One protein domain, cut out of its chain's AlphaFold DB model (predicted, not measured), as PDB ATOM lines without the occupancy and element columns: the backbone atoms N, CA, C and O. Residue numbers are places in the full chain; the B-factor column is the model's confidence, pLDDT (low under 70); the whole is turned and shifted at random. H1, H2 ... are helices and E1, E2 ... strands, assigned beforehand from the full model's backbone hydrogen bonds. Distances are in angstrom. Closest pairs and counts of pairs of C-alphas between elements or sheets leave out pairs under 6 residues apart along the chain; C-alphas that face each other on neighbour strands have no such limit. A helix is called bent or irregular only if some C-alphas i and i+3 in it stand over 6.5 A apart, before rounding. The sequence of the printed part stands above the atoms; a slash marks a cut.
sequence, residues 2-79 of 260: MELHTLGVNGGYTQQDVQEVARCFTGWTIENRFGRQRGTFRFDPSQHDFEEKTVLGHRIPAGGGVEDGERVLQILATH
ATOM      1  N   MET A   2      -4.981 -11.188 107.377       94.75
ATOM      2  CA  MET A   2      -3.912 -10.483 108.105       94.75
ATOM      3  C   MET A   2      -3.216  -9.394 107.282       94.75
ATOM      4  O   MET A   2      -3.172  -8.247 107.703       94.75
ATOM      5  N   GLU A   3      -2.753  -9.732 106.080       92.31
ATOM      6  CA  GLU A   3      -1.965  -8.823 105.242       92.31
ATOM      7  C   GLU A   3      -2.749  -7.588 104.775       92.31
ATOM      8  O   GLU A   3      -2.401  -6.453 105.071       92.31
ATOM      9  N   LEU A   4      -3.840  -7.810 104.040       90.56
ATOM     10  CA  LEU A   4      -4.510  -6.742 103.290       90.56
ATOM     11  C   LEU A   4      -5.611  -6.018 104.080       90.56
ATOM     12  O   LEU A   4      -6.038  -4.923 103.700       90.56
ATOM     13  N   HIS A   5      -6.111  -6.638 105.153       90.38
ATOM     14  CA  HIS A   5      -7.322  -6.174 105.839       90.38
ATOM     15  C   HIS A   5      -7.076  -5.751 107.287       90.38
ATOM     16  O   HIS A   5      -7.858  -4.946 107.787       90.38
ATOM     17  N   THR A   6      -6.022  -6.243 107.948       94.88
ATOM     18  CA  THR A   6      -5.756  -5.917 109.356       94.88
ATOM     19  C   THR A   6      -4.329  -5.437 109.599       94.88
ATOM     20  O   THR A   6      -4.109  -4.240 109.671       94.88
ATOM     21  N   LEU A   7      -3.348  -6.328 109.713       95.06
ATOM     22  CA  LEU A   7      -2.005  -6.011 110.203       95.06
ATOM     23  C   LEU A   7      -1.121  -5.276 109.184       95.06
ATOM     24  O   LEU A   7      -0.138  -4.654 109.586       95.06
ATOM     25  N   GLY A   8      -1.444  -5.345 107.892       90.50
ATOM     26  CA  GLY A   8      -0.583  -4.838 106.822       90.50
ATOM     27  C   GLY A   8       0.485  -5.851 106.392       90.50
ATOM     28  O   GLY A   8       0.761  -6.823 107.096       90.50
ATOM     29  N   VAL A   9       1.127  -5.596 105.246       86.62
ATOM     30  CA  VAL A   9       2.207  -6.446 104.694       86.62
ATOM     31  C   VAL A   9       3.399  -6.598 105.639       86.62
ATOM     32  O   VAL A   9       3.962  -7.678 105.773       86.62
ATOM     33  N   ASN A  10       3.715  -5.543 106.390       84.06
ATOM     34  CA  ASN A  10       4.773  -5.536 107.402       84.06
ATOM     35  C   ASN A  10       4.204  -5.732 108.817       84.06
ATOM     36  O   ASN A  10       4.713  -5.183 109.790       84.06
ATOM     37  N   GLY A  11       3.113  -6.495 108.929       84.19
ATOM     38  CA  GLY A  11       2.322  -6.653 110.147       84.19
ATOM     39  C   GLY A  11       2.978  -7.452 111.275       84.19
ATOM     40  O   GLY A  11       2.373  -7.575 112.340       84.19
ATOM     41  N   GLY A  12       4.189  -7.979 111.062       89.50
ATOM     42  CA  GLY A  12       4.978  -8.690 112.074       89.50
ATOM     43  C   GLY A  12       4.518 -10.120 112.376       89.50
ATOM     44  O   GLY A  12       4.955 -10.686 113.370       89.50
ATOM     45  N   TYR A  13       3.647 -10.697 111.545       94.19
ATOM     46  CA  TYR A  13       3.207 -12.087 111.666       94.19
ATOM     47  C   TYR A  13       4.130 -13.036 110.893       94.19
ATOM     48  O   TYR A  13       4.782 -12.656 109.920       94.19
ATOM     49  N   THR A  14       4.169 -14.290 111.324       94.88
ATOM     50  CA  THR A  14       4.985 -15.345 110.717       94.88
ATOM     51  C   THR A  14       4.160 -16.241 109.795       94.88
ATOM     52  O   THR A  14       2.929 -16.240 109.823       94.88
ATOM     53  N   GLN A  15       4.835 -17.083 109.006       95.06
ATOM     54  CA  GLN A  15       4.157 -18.139 108.249       95.06
ATOM     55  C   GLN A  15       3.416 -19.123 109.169       95.06
ATOM     56  O   GLN A  15       2.378 -19.652 108.774       95.06
ATOM     57  N   GLN A  16       3.911 -19.348 110.393       96.88
ATOM     58  CA  GLN A  16       3.211 -20.177 111.374       96.88
ATOM     59  C   GLN A  16       1.879 -19.536 111.764       96.88
ATOM     60  O   GLN A  16       0.859 -20.214 111.737       96.88
ATOM     61  N   ASP A  17       1.856 -18.227 112.027       97.19
ATOM     62  CA  ASP A  17       0.611 -17.518 112.348       97.19
ATOM     63  C   ASP A  17      -0.413 -17.636 111.215       97.19
ATOM     64  O   ASP A  17      -1.603 -17.792 111.470       97.19
ATOM     65  N   VAL A  18       0.031 -17.620 109.951       96.44
ATOM     66  CA  VAL A  18      -0.856 -17.827 108.793       96.44
ATOM     67  C   VAL A  18      -1.507 -19.210 108.834       96.44
ATOM     68  O   VAL A  18      -2.712 -19.323 108.604       96.44
ATOM     69  N   GLN A  19      -0.732 -20.251 109.138       97.75
ATOM     70  CA  GLN A  19      -1.241 -21.620 109.236       97.75
ATOM     71  C   GLN A  19      -2.200 -21.770 110.419       97.75
ATOM     72  O   GLN A  19      -3.292 -22.307 110.257       97.75
ATOM     73  N   GLU A  20      -1.838 -21.241 111.583       98.12
ATOM     74  CA  GLU A  20      -2.650 -21.300 112.801       98.12
ATOM     75  C   GLU A  20      -3.970 -20.535 112.643       98.12
ATOM     76  O   GLU A  20      -5.036 -21.039 112.994       98.12
ATOM     77  N   VAL A  21      -3.938 -19.365 111.998       97.75
ATOM     78  CA  VAL A  21      -5.149 -18.630 111.618       97.75
ATOM     79  C   VAL A  21      -6.009 -19.446 110.654       97.75
ATOM     80  O   VAL A  21      -7.223 -19.516 110.840       97.75
ATOM     81  N   ALA A  22      -5.414 -20.092 109.646       97.69
ATOM     82  CA  ALA A  22      -6.164 -20.945 108.725       97.69
ATOM     83  C   ALA A  22      -6.843 -22.112 109.460       97.69
ATOM     84  O   ALA A  22      -8.016 -22.379 109.202       97.69
ATOM     85  N   ARG A  23      -6.150 -22.740 110.423       98.19
ATOM     86  CA  ARG A  23      -6.711 -23.779 111.300       98.19
ATOM     87  C   ARG A  23      -7.914 -23.255 112.086       98.19
ATOM     88  O   ARG A  23      -8.946 -23.920 112.097       98.19
ATOM     89  N   CYS A  24      -7.846 -22.051 112.663       98.31
ATOM     90  CA  CYS A  24      -8.974 -21.442 113.388       98.31
ATOM     91  C   CYS A  24     -10.223 -21.225 112.513       98.31
ATOM     92  O   CYS A  24     -11.339 -21.290 113.020       98.31
ATOM     93  N   PHE A  25     -10.052 -20.970 111.210       97.94
ATOM     94  CA  PHE A  25     -11.162 -20.746 110.273       97.94
ATOM     95  C   PHE A  25     -11.679 -22.018 109.591       97.94
ATOM     96  O   PHE A  25     -12.651 -21.957 108.836       97.94
ATOM     97  N   THR A  26     -11.076 -23.182 109.841       98.00
ATOM     98  CA  THR A  26     -11.621 -24.452 109.342       98.00
ATOM     99  C   THR A  26     -13.068 -24.641 109.827       98.00
ATOM    100  O   THR A  26     -13.465 -24.139 110.878       98.00
ATOM    101  N   GLY A  27     -13.922 -25.274 109.026       97.44
ATOM    102  CA  GLY A  27     -15.358 -25.375 109.313       97.44
ATOM    103  C   GLY A  27     -16.185 -24.105 109.058       97.44
ATOM    104  O   GLY A  27     -17.398 -24.225 108.884       97.44
ATOM    105  N   TRP A  28     -15.601 -22.904 108.958       97.44
ATOM    106  CA  TRP A  28     -16.344 -21.722 108.500       97.44
ATOM    107  C   TRP A  28     -16.645 -21.847 107.007       97.44
ATOM    108  O   TRP A  28     -15.750 -22.003 106.178       97.44
ATOM    109  N   THR A  29     -17.920 -21.793 106.640       96.12
ATOM    110  CA  THR A  29     -18.352 -21.996 105.258       96.12
ATOM    111  C   THR A  29     -19.640 -21.233 104.953       96.12
ATOM    112  O   THR A  29     -20.202 -20.535 105.798       96.12
ATOM    113  N   ILE A  30     -20.102 -21.337 103.713       96.44
ATOM    114  CA  ILE A  30     -21.359 -20.752 103.254       96.44
ATOM    115  C   ILE A  30     -22.403 -21.851 103.080       96.44
ATOM    116  O   ILE A  30     -22.106 -22.966 102.649       96.44
ATOM    117  N   GLU A  31     -23.650 -21.549 103.420       96.56
ATOM    118  CA  GLU A  31     -24.759 -22.459 103.181       96.56
ATOM    119  C   GLU A  31     -24.990 -22.601 101.672       96.56
ATOM    120  O   GLU A  31     -25.193 -21.626 100.942       96.56
ATOM    121  N   ASN A  32     -24.945 -23.844 101.204       93.38
ATOM    122  CA  ASN A  32     -25.149 -24.213  99.807       93.38
ATOM    123  C   ASN A  32     -26.091 -25.418  99.653       93.38
ATOM    124  O   ASN A  32     -26.388 -25.821  98.524       93.38
ATOM    125  N   ARG A  33     -26.584 -25.984 100.767       91.88
ATOM    126  CA  ARG A  33     -27.432 -27.177 100.752       91.88
ATOM    127  C   ARG A  33     -28.803 -26.869 100.168       91.88
ATOM    128  O   ARG A  33     -29.348 -25.773 100.308       91.88
ATOM    129  N   PHE A  34     -29.366 -27.872  99.506       92.12
ATOM    130  CA  PHE A  34     -30.685 -27.781  98.898       92.12
ATOM    131  C   PHE A  34     -31.764 -27.452  99.944       92.12
ATOM    132  O   PHE A  34     -31.737 -27.973 101.058       92.12
ATOM    133  N   GLY A  35     -32.703 -26.575  99.582       91.88
ATOM    134  CA  GLY A  35     -33.805 -26.165 100.459       91.88
ATOM    135  C   GLY A  35     -33.427 -25.196 101.587       91.88
ATOM    136  O   GLY A  35     -34.272 -24.906 102.427       91.88
ATOM    137  N   ARG A  36     -32.187 -24.686 101.627       91.50
ATOM    138  CA  ARG A  36     -31.740 -23.669 102.595       91.50
ATOM    139  C   ARG A  36     -31.383 -22.354 101.907       91.50
ATOM    140  O   ARG A  36     -31.141 -22.318 100.699       91.50
ATOM    141  N   GLN A  37     -31.349 -21.272 102.683       93.00
ATOM    142  CA  GLN A  37     -30.960 -19.959 102.180       93.00
ATOM    143  C   GLN A  37     -29.480 -19.978 101.787       93.00
ATOM    144  O   GLN A  37     -28.602 -20.105 102.632       93.00
ATOM    145  N   ARG A  38     -29.206 -19.879 100.486       94.00
ATOM    146  CA  ARG A  38     -27.833 -19.879  99.979       94.00
ATOM    147  C   ARG A  38     -27.108 -18.591 100.355       94.00
ATOM    148  O   ARG A  38     -27.715 -17.523 100.383       94.00
ATOM    149  N   GLY A  39     -25.801 -18.699 100.580       92.81
ATOM    150  CA  GLY A  39     -24.920 -17.551 100.810       92.81
ATOM    151  C   GLY A  39     -24.921 -17.009 102.240       92.81
ATOM    152  O   GLY A  39     -24.237 -16.027 102.510       92.81
ATOM    153  N   THR A  40     -25.646 -17.635 103.169       95.81
ATOM    154  CA  THR A  40     -25.540 -17.309 104.595       95.81
ATOM    155  C   THR A  40     -24.344 -18.019 105.218       95.81
ATOM    156  O   THR A  40     -23.990 -19.123 104.801       95.81
ATOM    157  N   PHE A  41     -23.750 -17.417 106.246       96.31
ATOM    158  CA  PHE A  41     -22.714 -18.071 107.040       96.31
ATOM    159  C   PHE A  41     -23.224 -19.386 107.648       96.31
ATOM    160  O   PHE A  41     -24.374 -19.487 108.083       96.31
ATOM    161  N   ARG A  42     -22.351 -20.392 107.682       95.88
ATOM    162  CA  ARG A  42     -22.571 -21.673 108.343       95.88
ATOM    163  C   ARG A  42     -21.259 -22.157 108.947       95.88
ATOM    164  O   ARG A  42     -20.225 -22.110 108.291       95.88
ATOM    165  N   PHE A  43     -21.333 -22.732 110.141       97.50
ATOM    166  CA  PHE A  43     -20.245 -23.527 110.699       97.50
ATOM    167  C   PHE A  43     -20.465 -25.026 110.442       97.50
ATOM    168  O   PHE A  43     -21.584 -25.536 110.572       97.50
ATOM    169  N   ASP A  44     -19.407 -25.725 110.046       97.12
ATOM    170  CA  ASP A  44     -19.365 -27.163 109.802       97.12
ATOM    171  C   ASP A  44     -18.352 -27.845 110.737       97.12
ATOM    172  O   ASP A  44     -17.160 -27.894 110.417       97.12
ATOM    173  N   PRO A  45     -18.807 -28.391 111.880       97.06
ATOM    174  CA  PRO A  45     -17.927 -29.030 112.851       97.06
ATOM    175  C   PRO A  45     -17.093 -30.168 112.256       97.06
ATOM    176  O   PRO A  45     -15.950 -30.342 112.654       97.06
ATOM    177  N   SER A  46     -17.603 -30.930 111.280       97.00
ATOM    178  CA  SER A  46     -16.846 -32.066 110.728       97.00
ATOM    179  C   SER A  46     -15.661 -31.647 109.858       97.00
ATOM    180  O   SER A  46     -14.871 -32.496 109.460       97.00
ATOM    181  N   GLN A  47     -15.564 -30.363 109.514       97.12
ATOM    182  CA  GLN A  47     -14.463 -29.791 108.743       97.12
ATOM    183  C   GLN A  47     -13.564 -28.895 109.598       97.12
ATOM    184  O   GLN A  47     -12.699 -28.232 109.036       97.12
ATOM    185  N   HIS A  48     -13.787 -28.829 110.914       98.38
ATOM    186  CA  HIS A  48     -13.014 -27.993 111.821       98.38
ATOM    187  C   HIS A  48     -11.892 -28.788 112.498       98.38
ATOM    188  O   HIS A  48     -12.082 -29.927 112.922       98.38
ATOM    189  N   ASP A  49     -10.731 -28.163 112.623       98.19
ATOM    190  CA  ASP A  49      -9.627 -28.637 113.445       98.19
ATOM    191  C   ASP A  49      -9.868 -28.224 114.901       98.19
ATOM    192  O   ASP A  49      -9.807 -27.043 115.225       98.19
ATOM    193  N   PHE A  50     -10.132 -29.184 115.787       98.19
ATOM    194  CA  PHE A  50     -10.412 -28.924 117.204       98.19
ATOM    195  C   PHE A  50      -9.175 -28.901 118.099       98.19
ATOM    196  O   PHE A  50      -9.320 -28.720 119.310       98.19
ATOM    197  N   GLU A  51      -7.978 -29.106 117.555       98.12
ATOM    198  CA  GLU A  51      -6.760 -29.071 118.354       98.12
ATOM    199  C   GLU A  51      -6.447 -27.653 118.843       98.12
ATOM    200  O   GLU A  51      -7.014 -26.652 118.395       98.12
ATOM    201  N   GLU A  52      -5.535 -27.571 119.805       98.06
ATOM    202  CA  GLU A  52      -5.014 -26.302 120.288       98.06
ATOM    203  C   GLU A  52      -4.229 -25.566 119.198       98.06
ATOM    204  O   GLU A  52      -3.508 -26.175 118.402       98.06
ATOM    205  N   LYS A  53      -4.366 -24.237 119.192       97.94
ATOM    206  CA  LYS A  53      -3.740 -23.351 118.208       97.94
ATOM    207  C   LYS A  53      -3.054 -22.183 118.901       97.94
ATOM    208  O   LYS A  53      -3.385 -21.839 120.038       97.94
ATOM    209  N   THR A  54      -2.108 -21.546 118.224       97.94
ATOM    210  CA  THR A  54      -1.452 -20.325 118.722       97.94
ATOM    211  C   THR A  54      -1.401 -19.271 117.628       97.94
ATOM    212  O   THR A  54      -0.768 -19.477 116.604       97.94
ATOM    213  N   VAL A  55      -2.039 -18.124 117.852       97.00
ATOM    214  CA  VAL A  55      -2.128 -17.033 116.873       97.00
ATOM    215  C   VAL A  55      -1.528 -15.769 117.471       97.00
ATOM    216  O   VAL A  55      -2.043 -15.260 118.463       97.00
ATOM    217  N   LEU A  56      -0.451 -15.247 116.875       95.75
ATOM    218  CA  LEU A  56       0.227 -14.017 117.310       95.75
ATOM    219  C   LEU A  56       0.618 -14.051 118.798       95.75
ATOM    220  O   LEU A  56       0.474 -13.071 119.523       95.75
ATOM    221  N   GLY A  57       1.059 -15.219 119.274       95.38
ATOM    222  CA  GLY A  57       1.402 -15.459 120.680       95.38
ATOM    223  C   GLY A  57       0.207 -15.702 121.614       95.38
ATOM    224  O   GLY A  57       0.412 -15.997 122.790       95.38
ATOM    225  N   HIS A  58      -1.032 -15.632 121.120       96.88
ATOM    226  CA  HIS A  58      -2.231 -15.971 121.886       96.88
ATOM    227  C   HIS A  58      -2.589 -17.447 121.722       96.88
ATOM    228  O   HIS A  58      -2.793 -17.930 120.610       96.88
ATOM    229  N   ARG A  59      -2.734 -18.155 122.844       97.75
ATOM    230  CA  ARG A  59      -3.223 -19.537 122.868       97.75
ATOM    231  C   ARG A  59      -4.733 -19.570 122.625       97.75
ATOM    232  O   ARG A  59      -5.490 -18.930 123.356       97.75
ATOM    233  N   ILE A  60      -5.161 -20.358 121.646       97.62
ATOM    234  CA  ILE A  60      -6.563 -20.681 121.371       97.62
ATOM    235  C   ILE A  60      -6.820 -22.106 121.886       97.62
ATOM    236  O   ILE A  60      -6.215 -23.048 121.368       97.62
ATOM    237  N   PRO A  61      -7.653 -22.284 122.931       97.12
ATOM    238  CA  PRO A  61      -7.894 -23.597 123.525       97.12
ATOM    239  C   PRO A  61      -8.504 -24.594 122.537       97.12
ATOM    240  O   PRO A  61      -9.327 -24.226 121.704       97.12
ATOM    241  N   ALA A  62      -8.157 -25.871 122.695       97.06
ATOM    242  CA  ALA A  62      -8.800 -26.961 121.969       97.06
ATOM    243  C   ALA A  62     -10.313 -27.032 122.258       97.06
ATOM    244  O   ALA A  62     -10.775 -26.671 123.343       97.06
ATOM    245  N   GLY A  63     -11.080 -27.550 121.297       95.44
ATOM    246  CA  GLY A  63     -12.525 -27.756 121.443       95.44
ATOM    247  C   GLY A  63     -13.383 -26.498 121.273       95.44
ATOM    248  O   GLY A  63     -14.575 -26.555 121.563       95.44
ATOM    249  N   GLY A  64     -12.803 -25.378 120.827       93.88
ATOM    250  CA  GLY A  64     -13.511 -24.111 120.682       93.88
ATOM    251  C   GLY A  64     -14.545 -24.103 119.558       93.88
ATOM    252  O   GLY A  64     -15.647 -23.650 119.804       93.88
ATOM    253  N   GLY A  65     -14.256 -24.652 118.373       96.38
ATOM    254  CA  GLY A  65     -15.238 -24.723 117.288       96.38
ATOM    255  C   GLY A  65     -15.393 -23.397 116.538       96.38
ATOM    256  O   GLY A  65     -14.422 -22.862 116.005       96.38
ATOM    257  N   VAL A  66     -16.616 -22.859 116.452       97.12
ATOM    258  CA  VAL A  66     -16.866 -21.628 115.675       97.12
ATOM    259  C   VAL A  66     -16.160 -20.420 116.301       97.12
ATOM    260  O   VAL A  66     -15.656 -19.552 115.586       97.12
ATOM    261  N   GLU A  67     -16.043 -20.433 117.626       97.94
ATOM    262  CA  GLU A  67     -15.456 -19.404 118.473       97.94
ATOM    263  C   GLU A  67     -13.950 -19.213 118.228       97.94
ATOM    264  O   GLU A  67     -13.407 -18.157 118.551       97.94
ATOM    265  N   ASP A  68     -13.252 -20.192 117.645       98.00
ATOM    266  CA  ASP A  68     -11.826 -20.060 117.319       98.00
ATOM    267  C   ASP A  68     -11.594 -18.949 116.294       98.00
ATOM    268  O   ASP A  68     -10.733 -18.086 116.490       98.00
ATOM    269  N   GLY A  69     -12.410 -18.911 115.237       97.31
ATOM    270  CA  GLY A  69     -12.372 -17.838 114.244       97.31
ATOM    271  C   GLY A  69     -12.755 -16.482 114.841       97.31
ATOM    272  O   GLY A  69     -12.102 -15.479 114.556       97.31
ATOM    273  N   GLU A  70     -13.749 -16.436 115.733       97.38
ATOM    274  CA  GLU A  70     -14.164 -15.194 116.405       97.38
ATOM    275  C   GLU A  70     -13.059 -14.632 117.309       97.38
ATOM    276  O   GLU A  70     -12.787 -13.430 117.283       97.38
ATOM    277  N   ARG A  71     -12.350 -15.496 118.049       97.94
ATOM    278  CA  ARG A  71     -11.182 -15.097 118.851       97.94
ATOM    279  C   ARG A  71     -10.071 -14.530 117.981       97.94
ATOM    280  O   ARG A  71      -9.492 -13.507 118.342       97.94
ATOM    281  N   VAL A  72      -9.790 -15.148 116.832       98.00
ATOM    282  CA  VAL A  72      -8.811 -14.611 115.875       98.00
ATOM    283  C   VAL A  72      -9.230 -13.231 115.377       98.00
ATOM    284  O   VAL A  72      -8.405 -12.319 115.361       98.00
ATOM    285  N   LEU A  73     -10.502 -13.044 115.013       97.25
ATOM    286  CA  LEU A  73     -11.006 -11.732 114.601       97.25
ATOM    287  C   LEU A  73     -10.844 -10.694 115.714       97.25
ATOM    288  O   LEU A  73     -10.411  -9.582 115.423       97.25
ATOM    289  N   GLN A  74     -11.108 -11.061 116.969       96.81
ATOM    290  CA  GLN A  74     -10.909 -10.172 118.111       96.81
ATOM    291  C   GLN A  74      -9.431  -9.802 118.297       96.81
ATOM    292  O   GLN A  74      -9.119  -8.617 118.402       96.81
ATOM    293  N   ILE A  75      -8.525 -10.788 118.281       96.88
ATOM    294  CA  ILE A  75      -7.072 -10.569 118.386       96.88
ATOM    295  C   ILE A  75      -6.621  -9.573 117.316       96.88
ATOM    296  O   ILE A  75      -5.976  -8.572 117.629       96.88
ATOM    297  N   LEU A  76      -7.007  -9.815 116.060       97.25
ATOM    298  CA  LEU A  76      -6.644  -8.955 114.939       97.25
ATOM    299  C   LEU A  76      -7.271  -7.565 115.061       97.25
ATOM    300  O   LEU A  76      -6.575  -6.578 114.838       97.25
ATOM    301  N   ALA A  77      -8.548  -7.460 115.427       96.38
ATOM    302  CA  ALA A  77      -9.248  -6.185 115.540       96.38
ATOM    303  C   ALA A  77      -8.639  -5.275 116.612       96.38
ATOM    304  O   ALA A  77      -8.622  -4.063 116.418       96.38
ATOM    305  N   THR A  78      -8.103  -5.837 117.701       95.31
ATOM    306  CA  THR A  78      -7.468  -5.069 118.789       95.31
ATOM    307  C   THR A  78      -5.953  -4.919 118.654       95.31
ATOM    308  O   THR A  78      -5.318  -4.300 119.505       95.31
ATOM    309  N   HIS A  79      -5.348  -5.485 117.609       96.25
ATOM    310  CA  HIS A  79      -3.899  -5.465 117.457       96.25
ATOM    311  C   HIS A  79      -3.381  -4.044 117.135       96.25
ATOM    312  O   HIS A  79      -3.933  -3.384 116.247       96.25
TER     313      HIS A  79
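What this domain is: This is residues 2 to 79 of the 260 residues of a protein of Armatimonadetes bacterium (UniProt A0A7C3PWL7). Two helices, H2 and H3, meet at a steep angle and, with the small hairpin E3 and E4 packed beside them, make a body, while a second hairpin, E1 and E2 with its loop of residues 31 to 40, reaches away from it as an arm. H1, a short irregular helix, sits at the far end of the body from this arm and packs on H3. The printed part has 78 residues, with three named helices and four named strands in the order H1, H2, E1, E2, E3, E4, H3; the class is mixed, helices and strands, and each hairpin is its own antiparallel sheet of two strands. The whole is only just compact, close to loose, with a radius of gyration of the C-alphas of 13.7 A, and the arm makes much of its elongated outline of 44 by 27 by 20 A.

How they stand to each other: Begin at H1, residues 2 to 7, which is irregular: C-alphas 4 and 7 are 7.4 A apart. Look next at H2, residues 15 to 25; it is close to H1 but not clearly touching, the closest C-alphas being those of Met 2 and Val 18, 8.0 A apart. Then find the hairpin of E1, residues 28 to 30, and E2, residues 41 to 43, antiparallel at 136 degrees, with N 29 and O 42 within hydrogen-bond range at 2.9 A. Further on is the hairpin of E3, residues 53 to 55, and E4, residues 58 to 60, antiparallel at 148 degrees, with N 60 and O 53 at 2.8 A. The closest C-alphas of H2 and E3 are those of Asp 17 and Val 55, 5.3 A apart. Last comes H3, residues 67 to 77, which touches H2 at a steep tilt of 50 degrees, opposite ways, closest at the C-alphas of Cys 24 and Gly 69, 5.0 A. H3 also touches H1, about perpendicular at 85 degrees, closest at the C-alphas of Thr 6 and Leu 76, 6.4 A. E2 and H3 are apart, and so are E2 and E3. In H2 and H3 every O i to N i+4 pair is within hydrogen-bond range; in H1, 1 of 2 is.

Where its parts are: Find C-alpha 2 at (-3.912, -10.483, 108.105), where H1 begins. H2 runs 15.7 A from C-alpha 15 at (4.157, -18.139, 108.249) to C-alpha 25. H3 runs 14.9 A, ending at C-alpha 77 at (-9.248, -6.185, 115.540). E1 spans 7.3 A, E2 7.0 A, E3 6.7 A and E4 6.4 A.

The domain as a whole: Look for the two C-alphas farthest apart at Asn 10 and Gly 35, 44.3 A. The printed part has no cut, and none of its links is long. Its mean pLDDT is 95.6, and no printed residue is under 70.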